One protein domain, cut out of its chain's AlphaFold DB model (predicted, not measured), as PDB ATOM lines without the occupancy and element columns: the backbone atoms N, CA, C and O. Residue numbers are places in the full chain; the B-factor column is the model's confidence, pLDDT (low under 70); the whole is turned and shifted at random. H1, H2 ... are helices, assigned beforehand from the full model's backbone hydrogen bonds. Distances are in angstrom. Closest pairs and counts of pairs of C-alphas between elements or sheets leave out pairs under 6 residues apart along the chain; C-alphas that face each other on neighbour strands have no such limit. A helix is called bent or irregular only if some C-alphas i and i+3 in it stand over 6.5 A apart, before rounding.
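Overview. This is residues 20 to 178 of the 183 residues of an uncharacterized protein of Aspergillus flavus (strain ATCC 200026 / FGSC A1120 / IAM 13836 / NRRL 3357 / JCM 12722 / SRRC 167) (UniProt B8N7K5). A bundle of five helices has the longest helix, H4, in its core, with H1, H2 and H6 packed round it and H5 joining H2 to H6; H3 continues beyond one end of H4 as an arm. The bundle of H1, H2, H4, H5 and H6 is up and down, each helix running against the one before it in the chain, and a long loop, residues 116 to 137, joins H4 to H5. The printed part has 159 residues with six named helices, H1 to H6 in chain order, and no named strand; the class is all helix. It is compact, with a radius of gyration of the C-alphas of 16.3 A, yet elongated, spanning 54 by 35 by 29 A.

Along the chain. H4, residues 92 to 115, is 29.3 A long and begins at C-alpha 92, at (-13.953, 47.403, -58.413). It is irregular, with C-alphas 108 and 111 8.2 A apart, and has a kink of 79 degrees near residue 109. H1, residues 20 to 40, is 30.6 A long and begins at C-alpha 20, at (-27.942, 40.593, -59.519). H2 is residues 49 to 62, H3 is residues 80 to 90, and H5, residues 138 to 153, is 23.6 A long. H6, residues 159 to 176, is 27.0 A long and ends at C-alpha 176, at (-12.534, 56.745, -32.155).

Arrangement. H4 and H2 are the hubs, each touching three helices. H4 touches H6 at a shallow tilt of 18 degrees, the same way; the closest C-alphas, of Ala 103 and Pro 168, are 5.5 A apart. H4 touches H1 at 7 degrees, shallow, the same way, with the C-alphas of Val 28 and Ala 101 closest at 4.8 A. H4 touches H2 at a steep tilt of 44 degrees, opposite ways, with the C-alphas of Thr 61 and Phe 98 closest at 5.3 A. H5 and H6 form a helical hairpin at 28 degrees, with the C-alphas of Ser 152 and Arg 162 closest at 4.1 A. H1 and H2, also a hairpin, only just touch, with 3 pairs of C-alphas within 8 A. H3 is close to but not clearly touching H4, and H1 and H6 are apart. Every O i to N i+4 pair is within hydrogen-bond range in H1, H2 and H3, against 14 of 20 in H4, 11 of 12 in H5 and 10 of 14 in H6.

Size, cuts and confidence. The C-alphas of Ala 44 and Gly 77, the two farthest apart, are 54.5 A apart. Residues 40 to 46 and 76 to 82 stand free. The printed part has no cut, and the links H2 to H3 and H4 to H5 are long. The mean pLDDT of the printed part is 77.4, and 43 residues are under 70, among them residues 64 to 91.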
ATOM      1  N   ARG A  20     -29.058  39.948 -60.232       81.56
ATOM      2  CA  ARG A  20     -27.942  40.593 -59.519       81.56
ATOM      3  C   ARG A  20     -28.380  41.404 -58.306       81.56
ATOM      4  O   ARG A  20     -27.922  41.186 -57.190       81.56
ATOM      5  N   ASP A  21     -29.300  42.342 -58.501       81.94
ATOM      6  CA  ASP A  21     -29.711  43.264 -57.437       81.94
ATOM      7  C   ASP A  21     -30.521  42.555 -56.334       81.94
ATOM      8  O   ASP A  21     -30.630  43.048 -55.206       81.94
ATOM      9  N   GLN A  22     -31.120  41.399 -56.637       84.00
ATOM     10  CA  GLN A  22     -31.762  40.535 -55.648       84.00
ATOM     11  C   GLN A  22     -30.718  39.762 -54.833       84.00
ATOM     12  O   GLN A  22     -30.811  39.748 -53.606       84.00
ATOM     13  N   GLU A  23     -29.711  39.183 -55.482       82.94
ATOM     14  CA  GLU A  23     -28.624  38.445 -54.824       82.94
ATOM     15  C   GLU A  23     -27.793  39.350 -53.913       82.94
ATOM     16  O   GLU A  23     -27.592  39.031 -52.737       82.94
ATOM     17  N   ARG A  24     -27.419  40.541 -54.401       85.06
ATOM     18  CA  ARG A  24     -26.714  41.552 -53.599       85.06
ATOM     19  C   ARG A  24     -27.512  41.953 -52.359       85.06
ATOM     20  O   ARG A  24     -26.964  42.021 -51.261       85.06
ATOM     21  N   ARG A  25     -28.829  42.165 -52.498       85.56
ATOM     22  CA  ARG A  25     -29.716  42.402 -51.342       85.56
ATOM     23  C   ARG A  25     -29.751  41.212 -50.390       85.56
ATOM     24  O   ARG A  25     -29.745  41.422 -49.182       85.56
ATOM     25  N   GLY A  26     -29.775  39.988 -50.913       84.81
ATOM     26  CA  GLY A  26     -29.703  38.764 -50.117       84.81
ATOM     27  C   GLY A  26     -28.464  38.735 -49.222       84.81
ATOM     28  O   GLY A  26     -28.583  38.490 -48.022       84.81
ATOM     29  N   PHE A  27     -27.300  39.086 -49.771       84.69
ATOM     30  CA  PHE A  27     -26.044  39.147 -49.019       84.69
ATOM     31  C   PHE A  27     -26.054  40.214 -47.909       84.69
ATOM     32  O   PHE A  27     -25.653  39.952 -46.770       84.69
ATOM     33  N   VAL A  28     -26.584  41.408 -48.197       87.06
ATOM     34  CA  VAL A  28     -26.744  42.468 -47.184       87.06
ATOM     35  C   VAL A  28     -27.710  42.032 -46.081       87.06
ATOM     36  O   VAL A  28     -27.408  42.192 -44.899       87.06
ATOM     37  N   ASN A  29     -28.840  41.421 -46.441       87.06
ATOM     38  CA  ASN A  29     -29.812  40.902 -45.478       87.06
ATOM     39  C   ASN A  29     -29.204  39.815 -44.581       87.06
ATOM     40  O   ASN A  29     -29.460  39.813 -43.376       87.06
ATOM     41  N   ALA A  30     -28.366  38.936 -45.136       85.38
ATOM     42  CA  ALA A  30     -27.629  37.944 -44.360       85.38
ATOM     43  C   ALA A  30     -26.665  38.607 -43.361       85.38
ATOM     44  O   ALA A  30     -26.600  38.187 -42.204       85.38
ATOM     45  N   SER A  31     -25.980  39.685 -43.762       85.38
ATOM     46  CA  SER A  31     -25.128  40.468 -42.855       85.38
ATOM     47  C   SER A  31     -25.937  41.105 -41.720       85.38
ATOM     48  O   SER A  31     -25.561  40.960 -40.562       85.38
ATOM     49  N   ILE A  32     -27.093  41.713 -42.021       87.06
ATOM     50  CA  ILE A  32     -28.000  42.304 -41.014       87.06
ATOM     51  C   ILE A  32     -28.519  41.247 -40.041       87.06
ATOM     52  O   ILE A  32     -28.566  41.474 -38.832       87.06
ATOM     53  N   PHE A  33     -28.949  40.097 -40.558       86.81
ATOM     54  CA  PHE A  33     -29.413  38.999 -39.720       86.81
ATOM     55  C   PHE A  33     -28.303  38.537 -38.775       86.81
ATOM     56  O   PHE A  33     -28.534  38.396 -37.575       86.81
ATOM     57  N   THR A  34     -27.093  38.358 -39.304       83.75
ATOM     58  CA  THR A  34     -25.949  37.846 -38.545       83.75
ATOM     59  C   THR A  34     -25.505  38.826 -37.461       83.75
ATOM     60  O   THR A  34     -25.319  38.403 -36.321       83.75
ATOM     61  N   THR A  35     -25.409  40.129 -37.754       84.19
ATOM     62  CA  THR A  35     -25.057  41.142 -36.741       84.19
ATOM     63  C   THR A  35     -26.112  41.239 -35.643       84.19
ATOM     64  O   THR A  35     -25.784  41.243 -34.458       84.19
ATOM     65  N   LYS A  36     -27.399  41.242 -36.002       86.69
ATOM     66  CA  LYS A  36     -28.488  41.286 -35.014       86.69
ATOM     67  C   LYS A  36     -28.559  40.022 -34.166       86.69
ATOM     68  O   LYS A  36     -28.838  40.112 -32.972       86.69
ATOM     69  N   LEU A  37     -28.326  38.855 -34.765       83.56
ATOM     70  CA  LEU A  37     -28.245  37.595 -34.035       83.56
ATOM     71  C   LEU A  37     -27.069  37.622 -33.057       83.56
ATOM     72  O   LEU A  37     -27.252  37.282 -31.891       83.56
ATOM     73  N   TYR A  38     -25.900  38.085 -33.508       79.31
ATOM     74  CA  TYR A  38     -24.712  38.223 -32.675       79.31
ATOM     75  C   TYR A  38     -24.984  39.055 -31.417       79.31
ATOM     76  O   TYR A  38     -24.725  38.589 -30.310       79.31
ATOM     77  N   LEU A  39     -25.607  40.227 -31.573       79.50
ATOM     78  CA  LEU A  39     -25.940  41.119 -30.456       79.50
ATOM     79  C   LEU A  39     -26.947  40.527 -29.454       79.50
ATOM     80  O   LEU A  39     -27.014  40.982 -28.314       79.50
ATOM     81  N   ARG A  40     -27.750  39.537 -29.864       82.12
ATOM     82  CA  ARG A  40     -28.770  38.900 -29.012       82.12
ATOM     83  C   ARG A  40     -28.272  37.668 -28.265       82.12
ATOM     84  O   ARG A  40     -28.937  37.229 -27.328       82.12
ATOM     85  N   ILE A  41     -27.147  37.087 -28.669       77.69
ATOM     86  CA  ILE A  41     -26.574  35.931 -27.978       77.69
ATOM     87  C   ILE A  41     -25.722  36.439 -26.805       77.69
ATOM     88  O   ILE A  41     -24.991  37.415 -26.935       77.69
ATOM     89  N   SER A  42     -25.828  35.791 -25.637       66.00
ATOM     90  CA  SER A  42     -25.107  36.193 -24.418       66.00
ATOM     91  C   SER A  42     -23.605  36.366 -24.667       66.00
ATOM     92  O   SER A  42     -22.967  35.436 -25.146       66.00
ATOM     93  N   ARG A  43     -23.034  37.524 -24.296       60.09
ATOM     94  CA  ARG A  43     -21.626  37.914 -24.542       60.09
ATOM     95  C   ARG A  43     -20.580  36.970 -23.944       60.09
ATOM     96  O   ARG A  43     -19.439  36.984 -24.388       60.09
ATOM     97  N   ALA A  44     -20.961  36.097 -23.010       53.25
ATOM     98  CA  ALA A  44     -20.133  34.979 -22.540       53.25
ATOM     99  C   ALA A  44     -19.977  33.869 -23.604       53.25
ATOM    100  O   ALA A  44     -19.858  32.682 -23.290       53.25
ATOM    101  N   ASN A  45     -20.039  34.237 -24.885       49.28
ATOM    102  CA  ASN A  45     -20.072  33.293 -25.969       49.28
ATOM    103  C   ASN A  45     -18.657  32.922 -26.406       49.28
ATOM    104  O   ASN A  45     -17.955  33.687 -27.058       49.28
ATOM    105  N   LYS A  46     -18.303  31.669 -26.138       48.31
ATOM    106  CA  LYS A  46     -17.218  30.913 -26.775       48.31
ATOM    107  C   LYS A  46     -17.194  30.985 -28.318       48.31
ATOM    108  O   LYS A  46     -16.188  30.630 -28.918       48.31
ATOM    109  N   PHE A  47     -18.265  31.450 -28.971       48.19
ATOM    110  CA  PHE A  47     -18.364  31.643 -30.422       48.19
ATOM    111  C   PHE A  47     -17.968  33.057 -30.891       48.19
ATOM    112  O   PHE A  47     -18.696  33.664 -31.679       48.19
ATOM    113  N   GLY A  48     -16.780  33.557 -30.520       56.94
ATOM    114  CA  GLY A  48     -16.163  34.765 -31.121       56.94
ATOM    115  C   GLY A  48     -16.079  34.762 -32.667       56.94
ATOM    116  O   GLY A  48     -15.733  35.772 -33.281       56.94
ATOM    117  N   TYR A  49     -16.472  33.639 -33.273       63.69
ATOM    118  CA  TYR A  49     -16.721  33.342 -34.676       63.69
ATOM    119  C   TYR A  49     -17.506  34.408 -35.459       63.69
ATOM    120  O   TYR A  49     -17.156  34.708 -36.596       63.69
ATOM    121  N   PHE A  50     -18.552  35.015 -34.883       71.50
ATOM    122  CA  PHE A  50     -19.390  35.973 -35.628       71.50
ATOM    123  C   PHE A  50     -18.704  37.319 -35.878       71.50
ATOM    124  O   PHE A  50     -18.888  37.912 -36.935       71.50
ATOM    125  N   ILE A  51     -17.856  37.790 -34.963       75.06
ATOM    126  CA  ILE A  51     -16.992  38.939 -35.270       75.06
ATOM    127  C   ILE A  51     -15.881  38.541 -36.242       75.06
ATOM    128  O   ILE A  51     -15.504  39.348 -37.090       75.06
ATOM    129  N   GLY A  52     -15.403  37.293 -36.174       72.88
ATOM    130  CA  GLY A  52     -14.535  36.720 -37.204       72.88
ATOM    131  C   GLY A  52     -15.164  36.824 -38.597       72.88
ATOM    132  O   GLY A  52     -14.516  37.285 -39.530       72.88
ATOM    133  N   PHE A  53     -16.456  36.536 -38.735       73.56
ATOM    134  CA  PHE A  53     -17.187  36.778 -39.980       73.56
ATOM    135  C   PHE A  53     -17.175  38.250 -40.383       73.56
ATOM    136  O   PHE A  53     -16.889  38.561 -41.539       73.56
ATOM    137  N   GLY A  54     -17.483  39.155 -39.444       74.94
ATOM    138  CA  GLY A  54     -17.475  40.590 -39.713       74.94
ATOM    139  C   GLY A  54     -16.142  41.003 -40.318       74.94
ATOM    140  O   GLY A  54     -16.126  41.574 -41.404       74.94
ATOM    141  N   SER A  55     -15.043  40.573 -39.689       75.06
ATOM    142  CA  SER A  55     -13.670  40.783 -40.158       75.06
ATOM    143  C   SER A  55     -13.477  40.391 -41.620       75.06
ATOM    144  O   SER A  55     -12.904  41.164 -42.377       75.06
ATOM    145  N   GLN A  56     -14.025  39.256 -42.053       76.62
ATOM    146  CA  GLN A  56     -13.838  38.771 -43.417       76.62
ATOM    147  C   GLN A  56     -14.582  39.624 -44.437       76.62
ATOM    148  O   GLN A  56     -14.048  39.909 -45.509       76.62
ATOM    149  N   VAL A  57     -15.782  40.099 -44.090       80.12
ATOM    150  CA  VAL A  57     -16.495  41.079 -44.916       80.12
ATOM    151  C   VAL A  57     -15.685  42.373 -45.001       80.12
ATOM    152  O   VAL A  57     -15.499  42.889 -46.098       80.12
ATOM    153  N   LEU A  58     -15.132  42.874 -43.886       82.31
ATOM    154  CA  LEU A  58     -14.297  44.086 -43.904       82.31
ATOM    155  C   LEU A  58     -13.039  43.902 -44.760       82.31
ATOM    156  O   LEU A  58     -12.722  44.781 -45.560       82.31
ATOM    157  N   ARG A  59     -12.357  42.761 -44.628       82.00
ATOM    158  CA  ARG A  59     -11.151  42.426 -45.392       82.00
ATOM    159  C   ARG A  59     -11.448  42.333 -46.885       82.00
ATOM    160  O   ARG A  59     -10.810  43.040 -47.660       82.00
ATOM    161  N   LYS A  60     -12.487  41.600 -47.301       74.12
ATOM    162  CA  LYS A  60     -12.895  41.562 -48.718       74.12
ATOM    163  C   LYS A  60     -13.231  42.952 -49.266       74.12
ATOM    164  O   LYS A  60     -12.808  43.290 -50.368       74.12
ATOM    165  N   THR A  61     -13.929  43.787 -48.493       72.62
ATOM    166  CA  THR A  61     -14.279  45.152 -48.914       72.62
ATOM    167  C   THR A  61     -13.061  46.077 -49.032       72.62
ATOM    168  O   THR A  61     -13.060  46.981 -49.863       72.62
ATOM    169  N   ARG A  62     -12.044  45.926 -48.173       67.06
ATOM    170  CA  ARG A  62     -11.054  46.997 -47.924       67.06
ATOM    171  C   ARG A  62      -9.616  46.596 -48.223       67.06
ATOM    172  O   ARG A  62      -8.822  47.468 -48.573       67.06
ATOM    173  N   GLU A  63      -9.309  45.311 -48.120       70.81
ATOM    174  CA  GLU A  63      -7.974  44.739 -48.291       70.81
ATOM    175  C   GLU A  63      -7.832  44.011 -49.620       70.81
ATOM    176  O   GLU A  63      -6.812  44.183 -50.276       70.81
ATOM    177  N   SER A  64      -8.851  43.266 -50.053       61.16
ATOM    178  CA  SER A  64      -8.747  42.436 -51.261       61.16
ATOM    179  C   SER A  64      -9.025  43.182 -52.570       61.16
ATOM    180  O   SER A  64      -8.654  42.690 -53.628       61.16
ATOM    181  N   ALA A  65      -9.659  44.362 -52.542       60.31
ATOM    182  CA  ALA A  65     -10.009  45.094 -53.763       60.31
ATOM    183  C   ALA A  65      -8.753  45.691 -54.451       60.31
ATOM    184  O   ALA A  65      -8.154  46.633 -53.914       60.31
ATOM    185  N   PRO A  66      -8.350  45.233 -55.655       57.56
ATOM    186  CA  PRO A  66      -7.117  45.659 -56.315       57.56
ATOM    187  C   PRO A  66      -7.375  46.893 -57.185       57.56
ATOM    188  O   PRO A  66      -7.442  46.824 -58.404       57.56
ATOM    189  N   CYS A  67      -7.562  48.056 -56.572       56.56
ATOM    190  CA  CYS A  67      -8.280  49.141 -57.248       56.56
ATOM    191  C   CYS A  67      -7.477  50.419 -57.540       56.56
ATOM    192  O   CYS A  67      -8.036  51.504 -57.655       56.56
ATOM    193  N   GLU A  68      -6.175  50.275 -57.784       54.53
ATOM    194  CA  GLU A  68      -5.347  51.320 -58.422       54.53
ATOM    195  C   GLU A  68      -5.140  51.068 -59.928       54.53
ATOM    196  O   GLU A  68      -4.640  51.933 -60.647       54.53
ATOM    197  N   LYS A  69      -5.531  49.891 -60.436       51.91
ATOM    198  CA  LYS A  69      -5.411  49.520 -61.852       51.91
ATOM    199  C   LYS A  69      -6.782  49.547 -62.522       51.91
ATOM    200  O   LYS A  69      -7.478  48.546 -62.592       51.91
ATOM    201  N   PHE A  70      -7.146  50.707 -63.061       47.56
ATOM    202  CA  PHE A  70      -8.372  50.890 -63.854       47.56
ATOM    203  C   PHE A  70      -8.301  50.232 -65.246       47.56
ATOM    204  O   PHE A  70      -9.316  50.090 -65.926       47.56
ATOM    205  N   HIS A  71      -7.104  49.803 -65.664       43.22
ATOM    206  CA  HIS A  71      -6.853  49.098 -66.914       43.22
ATOM    207  C   HIS A  71      -6.006  47.850 -66.656       43.22
ATOM    208  O   HIS A  71      -4.859  47.950 -66.224       43.22
ATOM    209  N   HIS A  72      -6.554  46.679 -66.975       47.47
ATOM    210  CA  HIS A  72      -5.788  45.445 -67.120       47.47
ATOM    211  C   HIS A  72      -5.425  45.269 -68.602       47.47
ATOM    212  O   HIS A  72      -6.282  44.869 -69.390       47.47
ATOM    213  N   PRO A  73      -4.178  45.553 -69.029       44.47
ATOM    214  CA  PRO A  73      -3.779  45.427 -70.434       44.47
ATOM    215  C   PRO A  73      -3.793  43.988 -70.998       44.47
ATOM    216  O   PRO A  73      -3.431  43.795 -72.154       44.47
ATOM    217  N   LEU A  74      -4.238  42.973 -70.244       45.47
ATOM    218  CA  LEU A  74      -4.143  41.550 -70.613       45.47
ATOM    219  C   LEU A  74      -5.479  40.837 -70.882       45.47
ATOM    220  O   LEU A  74      -5.514  39.621 -71.020       45.47
ATOM    221  N   ILE A  75      -6.577  41.565 -71.076       45.56
ATOM    222  CA  ILE A  75      -7.888  40.949 -71.383       45.56
ATOM    223  C   ILE A  75      -8.053  40.690 -72.895       45.56
ATOM    224  O   ILE A  75      -9.058  40.155 -73.353       45.56
ATOM    225  N   LYS A  76      -7.037  40.974 -73.720       43.12
ATOM    226  CA  LYS A  76      -7.085  40.702 -75.169       43.12
ATOM    227  C   LYS A  76      -6.719  39.270 -75.584       43.12
ATOM    228  O   LYS A  76      -6.905  38.956 -76.754       43.12
ATOM    229  N   GLY A  77      -6.245  38.406 -74.678       46.91
ATOM    230  CA  GLY A  77      -5.632  37.120 -75.073       46.91
ATOM    231  C   GLY A  77      -6.136  35.824 -74.422       46.91
ATOM    232  O   GLY A  77      -5.687  34.765 -74.838       46.91
ATOM    233  N   TYR A  78      -7.026  35.865 -73.429       45.16
ATOM    234  CA  TYR A  78      -7.459  34.660 -72.699       45.16
ATOM    235  C   TYR A  78      -8.736  34.024 -73.280       45.16
ATOM    236  O   TYR A  78      -9.388  34.600 -74.141       45.16
ATOM    237  N   ILE A  79      -9.095  32.819 -72.837       51.22
ATOM    238  CA  ILE A  79     -10.418  32.217 -73.083       51.22
ATOM    239  C   ILE A  79     -11.454  33.034 -72.286       51.22
ATOM    240  O   ILE A  79     -11.152  33.456 -71.172       51.22
ATOM    241  N   GLU A  80     -12.632  33.315 -72.857       53.06
ATOM    242  CA  GLU A  80     -13.659  34.200 -72.260       53.06
ATOM    243  C   GLU A  80     -13.985  33.852 -70.798       53.06
ATOM    244  O   GLU A  80     -13.935  34.733 -69.948       53.06
ATOM    245  N   GLU A  81     -14.153  32.568 -70.477       50.22
ATOM    246  CA  GLU A  81     -14.510  32.099 -69.127       50.22
ATOM    247  C   GLU A  81     -13.449  32.394 -68.047       50.22
ATOM    248  O   GLU A  81     -13.789  32.730 -66.914       50.22
ATOM    249  N   LEU A  82     -12.154  32.314 -68.385       47.91
ATOM    250  CA  LEU A  82     -11.061  32.629 -67.450       47.91
ATOM    251  C   LEU A  82     -10.899  34.142 -67.253       47.91
ATOM    252  O   LEU A  82     -10.527  34.584 -66.168       47.91
ATOM    253  N   ARG A  83     -11.210  34.945 -68.282       51.50
ATOM    254  CA  ARG A  83     -11.216  36.411 -68.165       51.50
ATOM    255  C   ARG A  83     -12.310  36.897 -67.241       51.50
ATOM    256  O   ARG A  83     -12.049  37.811 -66.470       51.50
ATOM    257  N   ASP A  84     -13.491  36.301 -67.327       51.56
ATOM    258  CA  ASP A  84     -14.633  36.703 -66.514       51.56
ATOM    259  C   ASP A  84     -14.389  36.355 -65.039       51.56
ATOM    260  O   ASP A  84     -14.521  37.233 -64.193       51.56
ATOM    261  N   GLN A  85     -13.854  35.166 -64.727       49.50
ATOM    262  CA  GLN A  85     -13.457  34.811 -63.353       49.50
ATOM    263  C   GLN A  85     -12.333  35.692 -62.775       49.50
ATOM    264  O   GLN A  85     -12.390  36.080 -61.608       49.50
ATOM    265  N   GLU A  86     -11.298  36.023 -63.554       50.94
ATOM    266  CA  GLU A  86     -10.207  36.888 -63.078       50.94
ATOM    267  C   GLU A  86     -10.645  38.358 -62.952       50.94
ATOM    268  O   GLU A  86     -10.269  39.038 -61.994       50.94
ATOM    269  N   LEU A  87     -11.491  38.848 -63.865       52.03
ATOM    270  CA  LEU A  87     -12.165  40.142 -63.730       52.03
ATOM    271  C   LEU A  87     -13.096  40.162 -62.518       52.03
ATOM    272  O   LEU A  87     -13.148  41.170 -61.831       52.03
ATOM    273  N   GLU A  88     -13.795  39.075 -62.205       54.91
ATOM    274  CA  GLU A  88     -14.713  38.988 -61.064       54.91
ATOM    275  C   GLU A  88     -14.014  39.139 -59.715       54.91
ATOM    276  O   GLU A  88     -14.567  39.744 -58.797       54.91
ATOM    277  N   VAL A  89     -12.781  38.649 -59.587       52.66
ATOM    278  CA  VAL A  89     -11.979  38.821 -58.367       52.66
ATOM    279  C   VAL A  89     -11.374  40.231 -58.281       52.66
ATOM    280  O   VAL A  89     -11.086  40.716 -57.186       52.66
ATOM    281  N   MET A  90     -11.200  40.912 -59.419       56.97
ATOM    282  CA  MET A  90     -10.445  42.166 -59.509       56.97
ATOM    283  C   MET A  90     -11.280  43.415 -59.847       56.97
ATOM    284  O   MET A  90     -10.778  44.532 -59.704       56.97
ATOM    285  N   ASP A  91     -12.537  43.268 -60.273       69.44
ATOM    286  CA  ASP A  91     -13.398  44.383 -60.671       69.44
ATOM    287  C   ASP A  91     -13.858  45.145 -59.426       69.44
ATOM    288  O   ASP A  91     -14.509  44.626 -58.512       69.44
ATOM    289  N   ILE A  92     -13.550  46.439 -59.429       75.56
ATOM    290  CA  ILE A  92     -13.953  47.403 -58.413       75.56
ATOM    291  C   ILE A  92     -15.464  47.391 -58.142       75.56
ATOM    292  O   ILE A  92     -15.889  47.669 -57.025       75.56
ATOM    293  N   ARG A  93     -16.295  47.033 -59.125       77.75
ATOM    294  CA  ARG A  93     -17.757  46.979 -59.009       77.75
ATOM    295  C   ARG A  93     -18.261  45.912 -58.043       77.75
ATOM    296  O   ARG A  93     -19.391  46.056 -57.580       77.75
ATOM    297  N   THR A  94     -17.456  44.910 -57.686       78.50
ATOM    298  CA  THR A  94     -17.781  43.983 -56.584       78.50
ATOM    299  C   THR A  94     -17.983  44.722 -55.256       78.50
ATOM    300  O   THR A  94     -18.773  44.307 -54.407       78.50
ATOM    301  N   LEU A  95     -17.372  45.898 -55.081       83.06
ATOM    302  CA  LEU A  95     -17.610  46.739 -53.908       83.06
ATOM    303  C   LEU A  95     -19.075  47.179 -53.779       83.06
ATOM    304  O   LEU A  95     -19.508  47.484 -52.671       83.06
ATOM    305  N   ASN A  96     -19.868  47.151 -54.857       85.12
ATOM    306  CA  ASN A  96     -21.302  47.441 -54.787       85.12
ATOM    307  C   ASN A  96     -22.081  46.442 -53.913       85.12
ATOM    308  O   ASN A  96     -23.121  46.815 -53.371       85.12
ATOM    309  N   VAL A  97     -21.588  45.210 -53.722       84.62
ATOM    310  CA  VAL A  97     -22.183  44.250 -52.772       84.62
ATOM    311  C   VAL A  97     -21.508  44.288 -51.401       84.62
ATOM    312  O   VAL A  97     -22.172  44.224 -50.364       84.62
ATOM    313  N   PHE A  98     -20.187  44.460 -51.385       86.31
ATOM    314  CA  PHE A  98     -19.381  44.347 -50.173       86.31
ATOM    315  C   PHE A  98     -19.410  45.603 -49.291       86.31
ATOM    316  O   PHE A  98     -19.383  45.489 -48.065       86.31
ATOM    317  N   VAL A  99     -19.525  46.804 -49.866       90.56
ATOM    318  CA  VAL A  99     -19.606  48.061 -49.098       90.56
ATOM    319  C   VAL A  99     -20.885  48.133 -48.260       90.56
ATOM    320  O   VAL A  99     -20.765  48.388 -47.059       90.56
ATOM    321  N   PRO A 100     -22.091  47.861 -48.803       91.75
ATOM    322  CA  PRO A 100     -23.299  47.829 -47.983       91.75
ATOM    323  C   PRO A 100     -23.247  46.788 -46.863       91.75
ATOM    324  O   PRO A 100     -23.649  47.084 -45.741       91.75
ATOM    325  N   ALA A 101     -22.705  45.598 -47.130       89.50
ATOM    326  CA  ALA A 101     -22.542  44.566 -46.110       89.50
ATOM    327  C   ALA A 101     -21.554  44.994 -45.012       89.50
ATOM    328  O   ALA A 101     -21.859  44.892 -43.826       89.50
ATOM    329  N   ALA A 102     -20.392  45.536 -45.386       90.56
ATOM    330  CA  ALA A 102     -19.395  46.027 -44.439       90.56
ATOM    331  C   ALA A 102     -19.910  47.199 -43.593       90.56
ATOM    332  O   ALA A 102     -19.545  47.307 -42.422       90.56
ATOM    333  N   ALA A 103     -20.760  48.060 -44.159       92.44
ATOM    334  CA  ALA A 103     -21.372  49.159 -43.422       92.44
ATOM    335  C   ALA A 103     -22.257  48.656 -42.273       92.44
ATOM    336  O   ALA A 103     -22.172  49.187 -41.172       92.44
ATOM    337  N   VAL A 104     -23.016  47.578 -42.491       91.88
ATOM    338  CA  VAL A 104     -23.830  46.935 -41.444       91.88
ATOM    339  C   VAL A 104     -22.960  46.439 -40.283       91.88
ATOM    340  O   VAL A 104     -23.335  46.581 -39.123       91.88
ATOM    341  N   TRP A 105     -21.780  45.884 -40.557       90.75
ATOM    342  CA  TRP A 105     -20.874  45.432 -39.492       90.75
ATOM    343  C   TRP A 105     -20.315  46.579 -38.654       90.75
ATOM    344  O   TRP A 105     -20.218  46.445 -37.437       90.75
ATOM    345  N   ILE A 106     -19.987  47.707 -39.282       91.50
ATOM    346  CA  ILE A 106     -19.549  48.905 -38.556       91.50
ATOM    347  C   ILE A 106     -20.702  49.504 -37.748       91.50
ATOM    348  O   ILE A 106     -20.513  49.825 -36.580       91.50
ATOM    349  N   GLU A 107     -21.902  49.577 -38.322       91.44
ATOM    350  CA  GLU A 107     -23.076  50.140 -37.654       91.44
ATOM    351  C   GLU A 107     -23.444  49.382 -36.377       91.44
ATOM    352  O   GLU A 107     -23.688  49.996 -35.343       91.44
ATOM    353  N   TYR A 108     -23.476  48.050 -36.436       88.31
ATOM    354  CA  TYR A 108     -23.959  47.235 -35.318       88.31
ATOM    355  C   TYR A 108     -22.849  46.758 -34.381       88.31
ATOM    356  O   TYR A 108     -23.101  46.524 -33.200       88.31
ATOM    357  N   CYS A 109     -21.633  46.567 -34.893       88.06
ATOM    358  CA  CYS A 109     -20.536  45.942 -34.152       88.06
ATOM    359  C   CYS A 109     -19.255  46.785 -34.156       88.06
ATOM    360  O   CYS A 109     -18.224  46.307 -33.690       88.06
ATOM    361  N   GLY A 110     -19.292  48.026 -34.658       89.06
ATOM    362  CA  GLY A 110     -18.109  48.865 -34.851       89.06
ATOM    363  C   GLY A 110     -17.293  49.076 -33.580       89.06
ATOM    364  O   GLY A 110     -16.083  48.889 -33.620       89.06
ATOM    365  N   LYS A 111     -17.944  49.388 -32.451       88.25
ATOM    366  CA  LYS A 111     -17.267  49.563 -31.154       88.25
ATOM    367  C   LYS A 111     -16.501  48.308 -30.743       88.25
ATOM    368  O   LYS A 111     -15.324  48.366 -30.417       88.25
ATOM    369  N   GLU A 112     -17.152  47.152 -30.824       86.56
ATOM    370  CA  GLU A 112     -16.526  45.890 -30.439       86.56
ATOM    371  C   GLU A 112     -15.402  45.486 -31.395       86.56
ATOM    372  O   GLU A 112     -14.384  44.971 -30.950       86.56
ATOM    373  N   ILE A 113     -15.559  45.750 -32.694       87.38
ATOM    374  CA  ILE A 113     -14.508  45.551 -33.696       87.38
ATOM    375  C   ILE A 113     -13.307  46.458 -33.410       87.38
ATOM    376  O   ILE A 113     -12.173  45.994 -33.475       87.38
ATOM    377  N   HIS A 114     -13.552  47.729 -33.089       89.38
ATOM    378  CA  HIS A 114     -12.512  48.691 -32.749       89.38
ATOM    379  C   HIS A 114     -11.761  48.266 -31.488       89.38
ATOM    380  O   HIS A 114     -10.533  48.286 -31.476       89.38
ATOM    381  N   ASP A 115     -12.473  47.880 -30.432       87.31
ATOM    382  CA  ASP A 115     -11.886  47.508 -29.139       87.31
ATOM    383  C   ASP A 115     -11.237  46.119 -29.155       87.31
ATOM    384  O   ASP A 115     -10.501  45.760 -28.232       87.31
ATOM    385  N   LYS A 116     -11.474  45.336 -30.212       82.81
ATOM    386  CA  LYS A 116     -10.855  44.028 -30.380       82.81
ATOM    387  C   LYS A 116      -9.355  44.160 -30.615       82.81
ATOM    388  O   LYS A 116      -8.883  45.011 -31.363       82.81
ATOM    389  N   GLY A 117      -8.610  43.250 -30.004       79.44
ATOM    390  CA  GLY A 117      -7.189  43.047 -30.252       79.44
ATOM    391  C   GLY A 117      -6.895  41.576 -30.522       79.44
ATOM    392  O   GLY A 117      -7.720  40.699 -30.251       79.44
ATOM    393  N   GLY A 118      -5.698  41.303 -31.034       80.38
ATOM    394  CA  GLY A 118      -5.207  39.941 -31.226       80.38
ATOM    395  C   GLY A 118      -5.639  39.325 -32.554       80.38
ATOM    396  O   GLY A 118      -5.833  40.017 -33.544       80.38
ATOM    397  N   TYR A 119      -5.739  38.003 -32.596       80.00
ATOM    398  CA  TYR A 119      -5.816  37.246 -33.843       80.00
ATOM    399  C   TYR A 119      -7.148  37.413 -34.606       80.00
ATOM    400  O   TYR A 119      -8.228  37.463 -34.010       80.00
ATOM    401  N   ILE A 120      -7.061  37.460 -35.939       79.50
ATOM    402  CA  ILE A 120      -8.185  37.298 -36.871       79.50
ATOM    403  C   ILE A 120      -8.048  35.917 -37.516       79.50
ATOM    404  O   ILE A 120      -7.009  35.590 -38.085       79.50
ATOM    405  N   ASP A 121      -9.107  35.113 -37.449       68.81
ATOM    406  CA  ASP A 121      -9.138  33.800 -38.091       68.81
ATOM    407  C   ASP A 121      -9.044  33.918 -39.620       68.81
ATOM    408  O   ASP A 121      -9.757  34.713 -40.233       68.81
ATOM    409  N   GLN A 122      -8.247  33.041 -40.242       68.44
ATOM    410  CA  GLN A 122      -8.137  32.894 -41.702       68.44
ATOM    411  C   GLN A 122      -7.658  34.172 -42.412       68.44
ATOM    412  O   GLN A 122      -8.201  34.587 -43.444       68.44
ATOM    413  N   GLU A 123      -6.621  34.803 -41.867       70.69
ATOM    414  CA  GLU A 123      -5.840  35.772 -42.625       70.69
ATOM    415  C   GLU A 123      -5.067  35.088 -43.749       70.69
ATOM    416  O   GLU A 123      -4.313  34.144 -43.526       70.69
ATOM    417  N   ILE A 124      -5.277  35.571 -44.971       65.88
ATOM    418  CA  ILE A 124      -4.579  35.125 -46.177       65.88
ATOM    419  C   ILE A 124      -3.891  36.371 -46.748       65.88
ATOM    420  O   ILE A 124      -4.484  37.059 -47.578       65.88
ATOM    421  N   PRO A 125      -2.654  36.676 -46.314       63.31
ATOM    422  CA  PRO A 125      -1.977  37.933 -46.648       63.31
ATOM    423  C   PRO A 125      -1.675  38.112 -48.139       63.31
ATOM    424  O   PRO A 125      -1.405  39.220 -48.585       63.31
ATOM    425  N   ALA A 126      -1.702  37.026 -48.920       54.75
ATOM    426  CA  ALA A 126      -1.269  37.008 -50.318       54.75
ATOM    427  C   ALA A 126      -2.026  37.992 -51.233       54.75
ATOM    428  O   ALA A 126      -1.516  38.338 -52.295       54.75
ATOM    429  N   TRP A 127      -3.214  38.446 -50.823       56.91
ATOM    430  CA  TRP A 127      -4.078  39.325 -51.615       56.91
ATOM    431  C   TRP A 127      -4.485  40.607 -50.881       56.91
ATOM    432  O   TRP A 127      -5.254  41.399 -51.421       56.91
ATOM    433  N   ASP A 128      -3.974  40.822 -49.667       70.56
ATOM    434  CA  ASP A 128      -4.364  41.954 -48.836       70.56
ATOM    435  C   ASP A 128      -3.490  43.176 -49.149       70.56
ATOM    436  O   ASP A 128      -2.262  43.125 -49.173       70.56
ATOM    437  N   LYS A 129      -4.130  44.327 -49.352       77.19
ATOM    438  CA  LYS A 129      -3.463  45.639 -49.400       77.19
ATOM    439  C   LYS A 129      -2.973  46.103 -48.027       77.19
ATOM    440  O   LYS A 129      -2.170  47.030 -47.946       77.19
ATOM    441  N   TRP A 130      -3.459  45.476 -46.959       85.00
ATOM    442  CA  TRP A 130      -2.961  45.701 -45.613       85.00
ATOM    443  C   TRP A 130      -1.561  45.096 -45.463       85.00
ATOM    444  O   TRP A 130      -1.378  43.893 -45.619       85.00
ATOM    445  N   THR A 131      -0.574  45.939 -45.158       84.00
ATOM    446  CA  THR A 131       0.842  45.542 -45.014       84.00
ATOM    447  C   THR A 131       1.334  45.563 -43.567       84.00
ATOM    448  O   THR A 131       2.494  45.244 -43.305       84.00
ATOM    449  N   GLY A 132       0.476  45.955 -42.624       85.19
ATOM    450  CA  GLY A 132       0.807  45.943 -41.206       85.19
ATOM    451  C   GLY A 132       0.672  44.553 -40.571       85.19
ATOM    452  O   GLY A 132       0.447  43.560 -41.264       85.19
ATOM    453  N   PRO A 133       0.811  44.461 -39.237       85.12
ATOM    454  CA  PRO A 133       0.759  43.190 -38.525       85.12
ATOM    455  C   PRO A 133      -0.564  42.443 -38.720       85.12
ATOM    456  O   PRO A 133      -1.625  43.054 -38.886       85.12
ATOM    457  N   ALA A 134      -0.479  41.116 -38.647       85.19
ATOM    458  CA  ALA A 134      -1.633  40.231 -38.617       85.19
ATOM    459  C   ALA A 134      -2.520  40.501 -37.388       85.19
ATOM    460  O   ALA A 134      -2.027  40.829 -36.306       85.19
ATOM    461  N   GLY A 135      -3.824  40.293 -37.546       86.25
ATOM    462  CA  GLY A 135      -4.834  40.459 -36.512       86.25
ATOM    463  C   GLY A 135      -5.532  41.821 -36.487       86.25
ATOM    464  O   GLY A 135      -5.412  42.658 -37.388       86.25
ATOM    465  N   TRP A 136      -6.312  42.012 -35.426       86.38
ATOM    466  CA  TRP A 136      -6.994  43.255 -35.094       86.38
ATOM    467  C   TRP A 136      -5.995  44.265 -34.543       86.38
ATOM    468  O   TRP A 136      -5.254  43.972 -33.601       86.38
ATOM    469  N   SER A 137      -6.011  45.471 -35.098       89.88
ATOM    470  CA  SER A 137      -5.182  46.575 -34.633       89.88
ATOM    471  C   SER A 137      -5.841  47.918 -34.937       89.88
ATOM    472  O   SER A 137      -6.697  48.027 -35.825       89.88
ATOM    473  N   LYS A 138      -5.445  48.955 -34.194       91.44
ATOM    474  CA  LYS A 138      -5.945  50.320 -34.411       91.44
ATOM    475  C   LYS A 138      -5.457  50.876 -35.746       91.44
ATOM    476  O   LYS A 138      -6.185  51.595 -36.421       91.44
ATOM    477  N   GLU A 139      -4.263  50.477 -36.164       91.94
ATOM    478  CA  GLU A 139      -3.680  50.834 -37.450       91.94
ATOM    479  C   GLU A 139      -4.487  50.220 -38.603       91.94
ATOM    480  O   GLU A 139      -4.782  50.902 -39.584       91.94
ATOM    481  N   ARG A 140      -4.923  48.960 -38.467       90.44
ATOM    482  CA  ARG A 140      -5.770  48.299 -39.471       90.44
ATOM    483  C   ARG A 140      -7.169  48.900 -39.526       90.44
ATOM    484  O   ARG A 140      -7.732  49.066 -40.605       90.44
ATOM    485  N   TRP A 141      -7.716  49.274 -38.372       92.00
ATOM    486  CA  TRP A 141      -8.960  50.033 -38.291       92.00
ATOM    487  C   TRP A 141      -8.861  51.381 -39.023       92.00
ATOM    488  O   TRP A 141      -9.732  51.697 -39.835       92.00
ATOM    489  N   ALA A 142      -7.783  52.139 -38.801       93.12
ATOM    490  CA  ALA A 142      -7.538  53.404 -39.495       93.12
ATOM    491  C   ALA A 142      -7.397  53.203 -41.012       93.12
ATOM    492  O   ALA A 142      -8.040  53.912 -41.787       93.12
ATOM    493  N   PHE A 143      -6.651  52.178 -41.441       91.88
ATOM    494  CA  PHE A 143      -6.562  51.795 -42.852       91.88
ATOM    495  C   PHE A 143      -7.950  51.514 -43.441       91.88
ATOM    496  O   PHE A 143      -8.320  52.045 -44.483       91.88
ATOM    497  N   TRP A 144      -8.779  50.725 -42.760       91.94
ATOM    498  CA  TRP A 144     -10.140  50.447 -43.212       91.94
ATOM    499  C   TRP A 144     -11.014  51.693 -43.365       91.94
ATOM    500  O   TRP A 144     -11.827  51.745 -44.293       91.94
ATOM    501  N   LYS A 145     -10.861  52.671 -42.472       94.50
ATOM    502  CA  LYS A 145     -11.562  53.953 -42.549       94.50
ATOM    503  C   LYS A 145     -11.135  54.743 -43.786       94.50
ATOM    504  O   LYS A 145     -11.998  55.127 -44.573       94.50
ATOM    505  N   GLU A 146      -9.829  54.883 -44.013       92.44
ATOM    506  CA  GLU A 146      -9.264  55.535 -45.207       92.44
ATOM    507  C   GLU A 146      -9.790  54.885 -46.498       92.44
ATOM    508  O   GLU A 146     -10.168  55.558 -47.459       92.44
ATOM    509  N   ARG A 147      -9.907  53.554 -46.511       90.38
ATOM    510  CA  ARG A 147     -10.453  52.825 -47.661       90.38
ATOM    511  C   ARG A 147     -11.918  53.165 -47.926       90.38
ATOM    512  O   ARG A 147     -12.290  53.289 -49.089       90.38
ATOM    513  N   PHE A 148     -12.752  53.350 -46.903       91.94
ATOM    514  CA  PHE A 148     -14.131  53.805 -47.116       91.94
ATOM    515  C   PHE A 148     -14.218  55.237 -47.635       91.94
ATOM    516  O   PHE A 148     -15.039  55.509 -48.516       91.94
ATOM    517  N   GLU A 149     -13.368  56.129 -47.130       93.00
ATOM    518  CA  GLU A 149     -13.263  57.498 -47.639       93.00
ATOM    519  C   GLU A 149     -12.917  57.474 -49.126       93.00
ATOM    520  O   GLU A 149     -13.643  58.045 -49.940       93.00
ATOM    521  N   TRP A 150     -11.894  56.706 -49.508       90.88
ATOM    522  CA  TRP A 150     -11.522  56.518 -50.904       90.88
ATOM    523  C   TRP A 150     -12.682  55.947 -51.742       90.88
ATOM    524  O   TRP A 150     -13.034  56.540 -52.763       90.88
ATOM    525  N   ILE A 151     -13.355  54.878 -51.287       89.69
ATOM    526  CA  ILE A 151     -14.519  54.268 -51.968       89.69
ATOM    527  C   ILE A 151     -15.619  55.300 -52.245       89.69
ATOM    528  O   ILE A 151     -16.228  55.279 -53.317       89.69
ATOM    529  N   SER A 152     -15.865  56.224 -51.311       90.81
ATOM    530  CA  SER A 152     -16.891  57.264 -51.465       90.81
ATOM    531  C   SER A 152     -16.639  58.208 -52.650       90.81
ATOM    532  O   SER A 152     -17.570  58.860 -53.121       90.81
ATOM    533  N   THR A 153     -15.413  58.231 -53.184       87.06
ATOM    534  CA  THR A 153     -15.007  59.070 -54.322       87.06
ATOM    535  C   THR A 153     -14.999  58.331 -55.664       87.06
ATOM    536  O   THR A 153     -14.970  58.966 -56.719       87.06
ATOM    537  N   VAL A 154     -15.081  56.993 -55.673       84.44
ATOM    538  CA  VAL A 154     -14.878  56.202 -56.897       84.44
ATOM    539  C   VAL A 154     -16.104  56.249 -57.811       84.44
ATOM    540  O   VAL A 154     -17.144  55.626 -57.567       84.44
ATOM    541  N   THR A 155     -15.976  56.956 -58.931       83.00
ATOM    542  CA  THR A 155     -17.065  57.185 -59.895       83.00
ATOM    543  C   THR A 155     -17.548  55.919 -60.604       83.00
ATOM    544  O   THR A 155     -18.714  55.863 -60.989       83.00
ATOM    545  N   ALA A 156     -16.698  54.892 -60.713       80.25
ATOM    546  CA  ALA A 156     -17.036  53.589 -61.292       80.25
ATOM    547  C   ALA A 156     -18.041  52.769 -60.455       80.25
ATOM    548  O   ALA A 156     -18.631  51.822 -60.973       80.25
ATOM    549  N   LEU A 157     -18.230  53.118 -59.178       83.62
ATOM    550  CA  LEU A 157     -19.208  52.480 -58.294       83.62
ATOM    551  C   LEU A 157     -20.606  53.070 -58.467       83.62
ATOM    552  O   LEU A 157     -20.789  54.173 -58.989       83.62
ATOM    553  N   ASP A 158     -21.609  52.370 -57.949       86.75
ATOM    554  CA  ASP A 158     -22.966  52.896 -57.941       86.75
ATOM    555  C   ASP A 158     -23.041  54.121 -57.020       86.75
ATOM    556  O   ASP A 158     -22.410  54.189 -55.959       86.75
ATOM    557  N   ARG A 159     -23.864  55.108 -57.398       89.00
ATOM    558  CA  ARG A 159     -24.071  56.319 -56.584       89.00
ATOM    559  C   ARG A 159     -24.491  55.972 -55.155       89.00
ATOM    560  O   ARG A 159     -24.070  56.639 -54.210       89.00
ATOM    561  N   GLN A 160     -25.315  54.938 -55.006       91.06
ATOM    562  CA  GLN A 160     -25.774  54.473 -53.706       91.06
ATOM    563  C   GLN A 160     -24.633  53.864 -52.882       91.06
ATOM    564  O   GLN A 160     -24.526  54.174 -51.701       91.06
ATOM    565  N   THR A 161     -23.749  53.075 -53.494       90.25
ATOM    566  CA  THR A 161     -22.562  52.500 -52.839       90.25
ATOM    567  C   THR A 161     -21.644  53.588 -52.299       90.25
ATOM    568  O   THR A 161     -21.291  53.555 -51.121       90.25
ATOM    569  N   ARG A 162     -21.341  54.612 -53.112       92.25
ATOM    570  CA  ARG A 162     -20.559  55.777 -52.663       92.25
ATOM    571  C   ARG A 162     -21.203  56.484 -51.472       92.25
ATOM    572  O   ARG A 162     -20.523  56.800 -50.505       92.25
ATOM    573  N   LYS A 163     -22.525  56.694 -51.524       94.00
ATOM    574  CA  LYS A 163     -23.284  57.313 -50.425       94.00
ATOM    575  C   LYS A 163     -23.284  56.448 -49.163       94.00
ATOM    576  O   LYS A 163     -23.268  56.978 -48.062       94.00
ATOM    577  N   ILE A 164     -23.344  55.125 -49.301       94.06
ATOM    578  CA  ILE A 164     -23.285  54.217 -48.152       94.06
ATOM    579  C   ILE A 164     -21.895  54.249 -47.520       94.06
ATOM    580  O   ILE A 164     -21.817  54.240 -46.298       94.06
ATOM    581  N   ALA A 165     -20.825  54.347 -48.314       93.62
ATOM    582  CA  ALA A 165     -19.449  54.365 -47.821       93.62
ATOM    583  C   ALA A 165     -19.132  55.541 -46.878       93.62
ATOM    584  O   ALA A 165     -18.238  55.406 -46.051       93.62
ATOM    585  N   THR A 166     -19.873  56.654 -46.935       94.94
ATOM    586  CA  THR A 166     -19.652  57.788 -46.016       94.94
ATOM    587  C   THR A 166     -20.111  57.486 -44.588       94.94
ATOM    588  O   THR A 166     -19.486  57.940 -43.636       94.94
ATOM    589  N   LYS A 167     -21.168  56.679 -44.413       94.25
ATOM    590  CA  LYS A 167     -21.738  56.405 -43.082       94.25
ATOM    591  C   LYS A 167     -20.773  55.647 -42.160       94.25
ATOM    592  O   LYS A 167     -20.620  56.066 -41.016       94.25
ATOM    593  N   PRO A 168     -20.087  54.577 -42.613       93.44
ATOM    594  CA  PRO A 168     -19.062  53.935 -41.803       93.44
ATOM    595  C   PRO A 168     -17.946  54.887 -41.389       93.44
ATOM    596  O   PRO A 168     -17.499  54.793 -40.261       93.44
ATOM    597  N   VAL A 169     -17.518  55.824 -42.242       95.25
ATOM    598  CA  VAL A 169     -16.462  56.791 -41.886       95.25
ATOM    599  C   VAL A 169     -16.888  57.659 -40.702       95.25
ATOM    600  O   VAL A 169     -16.127  57.830 -39.745       95.25
ATOM    601  N   GLU A 170     -18.117  58.174 -40.739       95.00
ATOM    602  CA  GLU A 170     -18.705  58.962 -39.650       95.00
ATOM    603  C   GLU A 170     -18.791  58.135 -38.359       95.00
ATOM    604  O   GLU A 170     -18.322  58.573 -37.309       95.00
ATOM    605  N   GLN A 171     -19.311  56.907 -38.448       94.19
ATOM    606  CA  GLN A 171     -19.425  56.000 -37.303       94.19
ATOM    607  C   GLN A 171     -18.063  55.624 -36.721       94.19
ATOM    608  O   GLN A 171     -17.882  55.669 -35.508       94.19
ATOM    609  N   MET A 172     -17.090  55.296 -37.570       94.81
ATOM    610  CA  MET A 172     -15.738  54.954 -37.136       94.81
ATOM    611  C   MET A 172     -15.073  56.139 -36.433       94.81
ATOM    612  O   MET A 172     -14.459  55.957 -35.388       94.81
ATOM    613  N   THR A 173     -15.273  57.359 -36.946       95.56
ATOM    614  CA  THR A 173     -14.799  58.593 -36.299       95.56
ATOM    615  C   THR A 173     -15.448  58.816 -34.934       95.56
ATOM    616  O   THR A 173     -14.767  59.208 -33.991       95.56
ATOM    617  N   SER A 174     -16.754  58.573 -34.816       94.75
ATOM    618  CA  SER A 174     -17.477  58.698 -33.545       94.75
ATOM    619  C   SER A 174     -16.957  57.700 -32.502       94.75
ATOM    620  O   SER A 174     -16.672  58.095 -31.373       94.75
ATOM    621  N   ILE A 175     -16.730  56.443 -32.905       93.69
ATOM    622  CA  ILE A 175     -16.148  55.391 -32.052       93.69
ATOM    623  C   ILE A 175     -14.731  55.763 -31.593       93.69
ATOM    624  O   ILE A 175     -14.401  55.620 -30.419       93.69
ATOM    625  N   GLU A 176     -13.893  56.287 -32.490       93.81
ATOM    626  CA  GLU A 176     -12.534  56.745 -32.155       93.81
ATOM    627  C   GLU A 176     -12.530  57.871 -31.109       93.81
ATOM    628  O   GLU A 176     -11.609  57.962 -30.297       93.81
ATOM    629  N   ARG A 177     -13.562  58.724 -31.113       92.00
ATOM    630  CA  ARG A 177     -13.732  59.826 -30.153       92.00
ATOM    631  C   ARG A 177     -14.410  59.406 -28.849       92.00
ATOM    632  O   ARG A 177     -14.476  60.216 -27.927       92.00
ATOM    633  N   GLY A 178     -14.913  58.173 -28.760       85.38
ATOM    634  CA  GLY A 178     -15.724  57.714 -27.630       85.38
ATOM    635  C   GLY A 178     -17.112  58.366 -27.567       85.38
ATOM    636  O   GLY A 178     -17.718  58.421 -26.498       85.38
TER     637      GLY A 178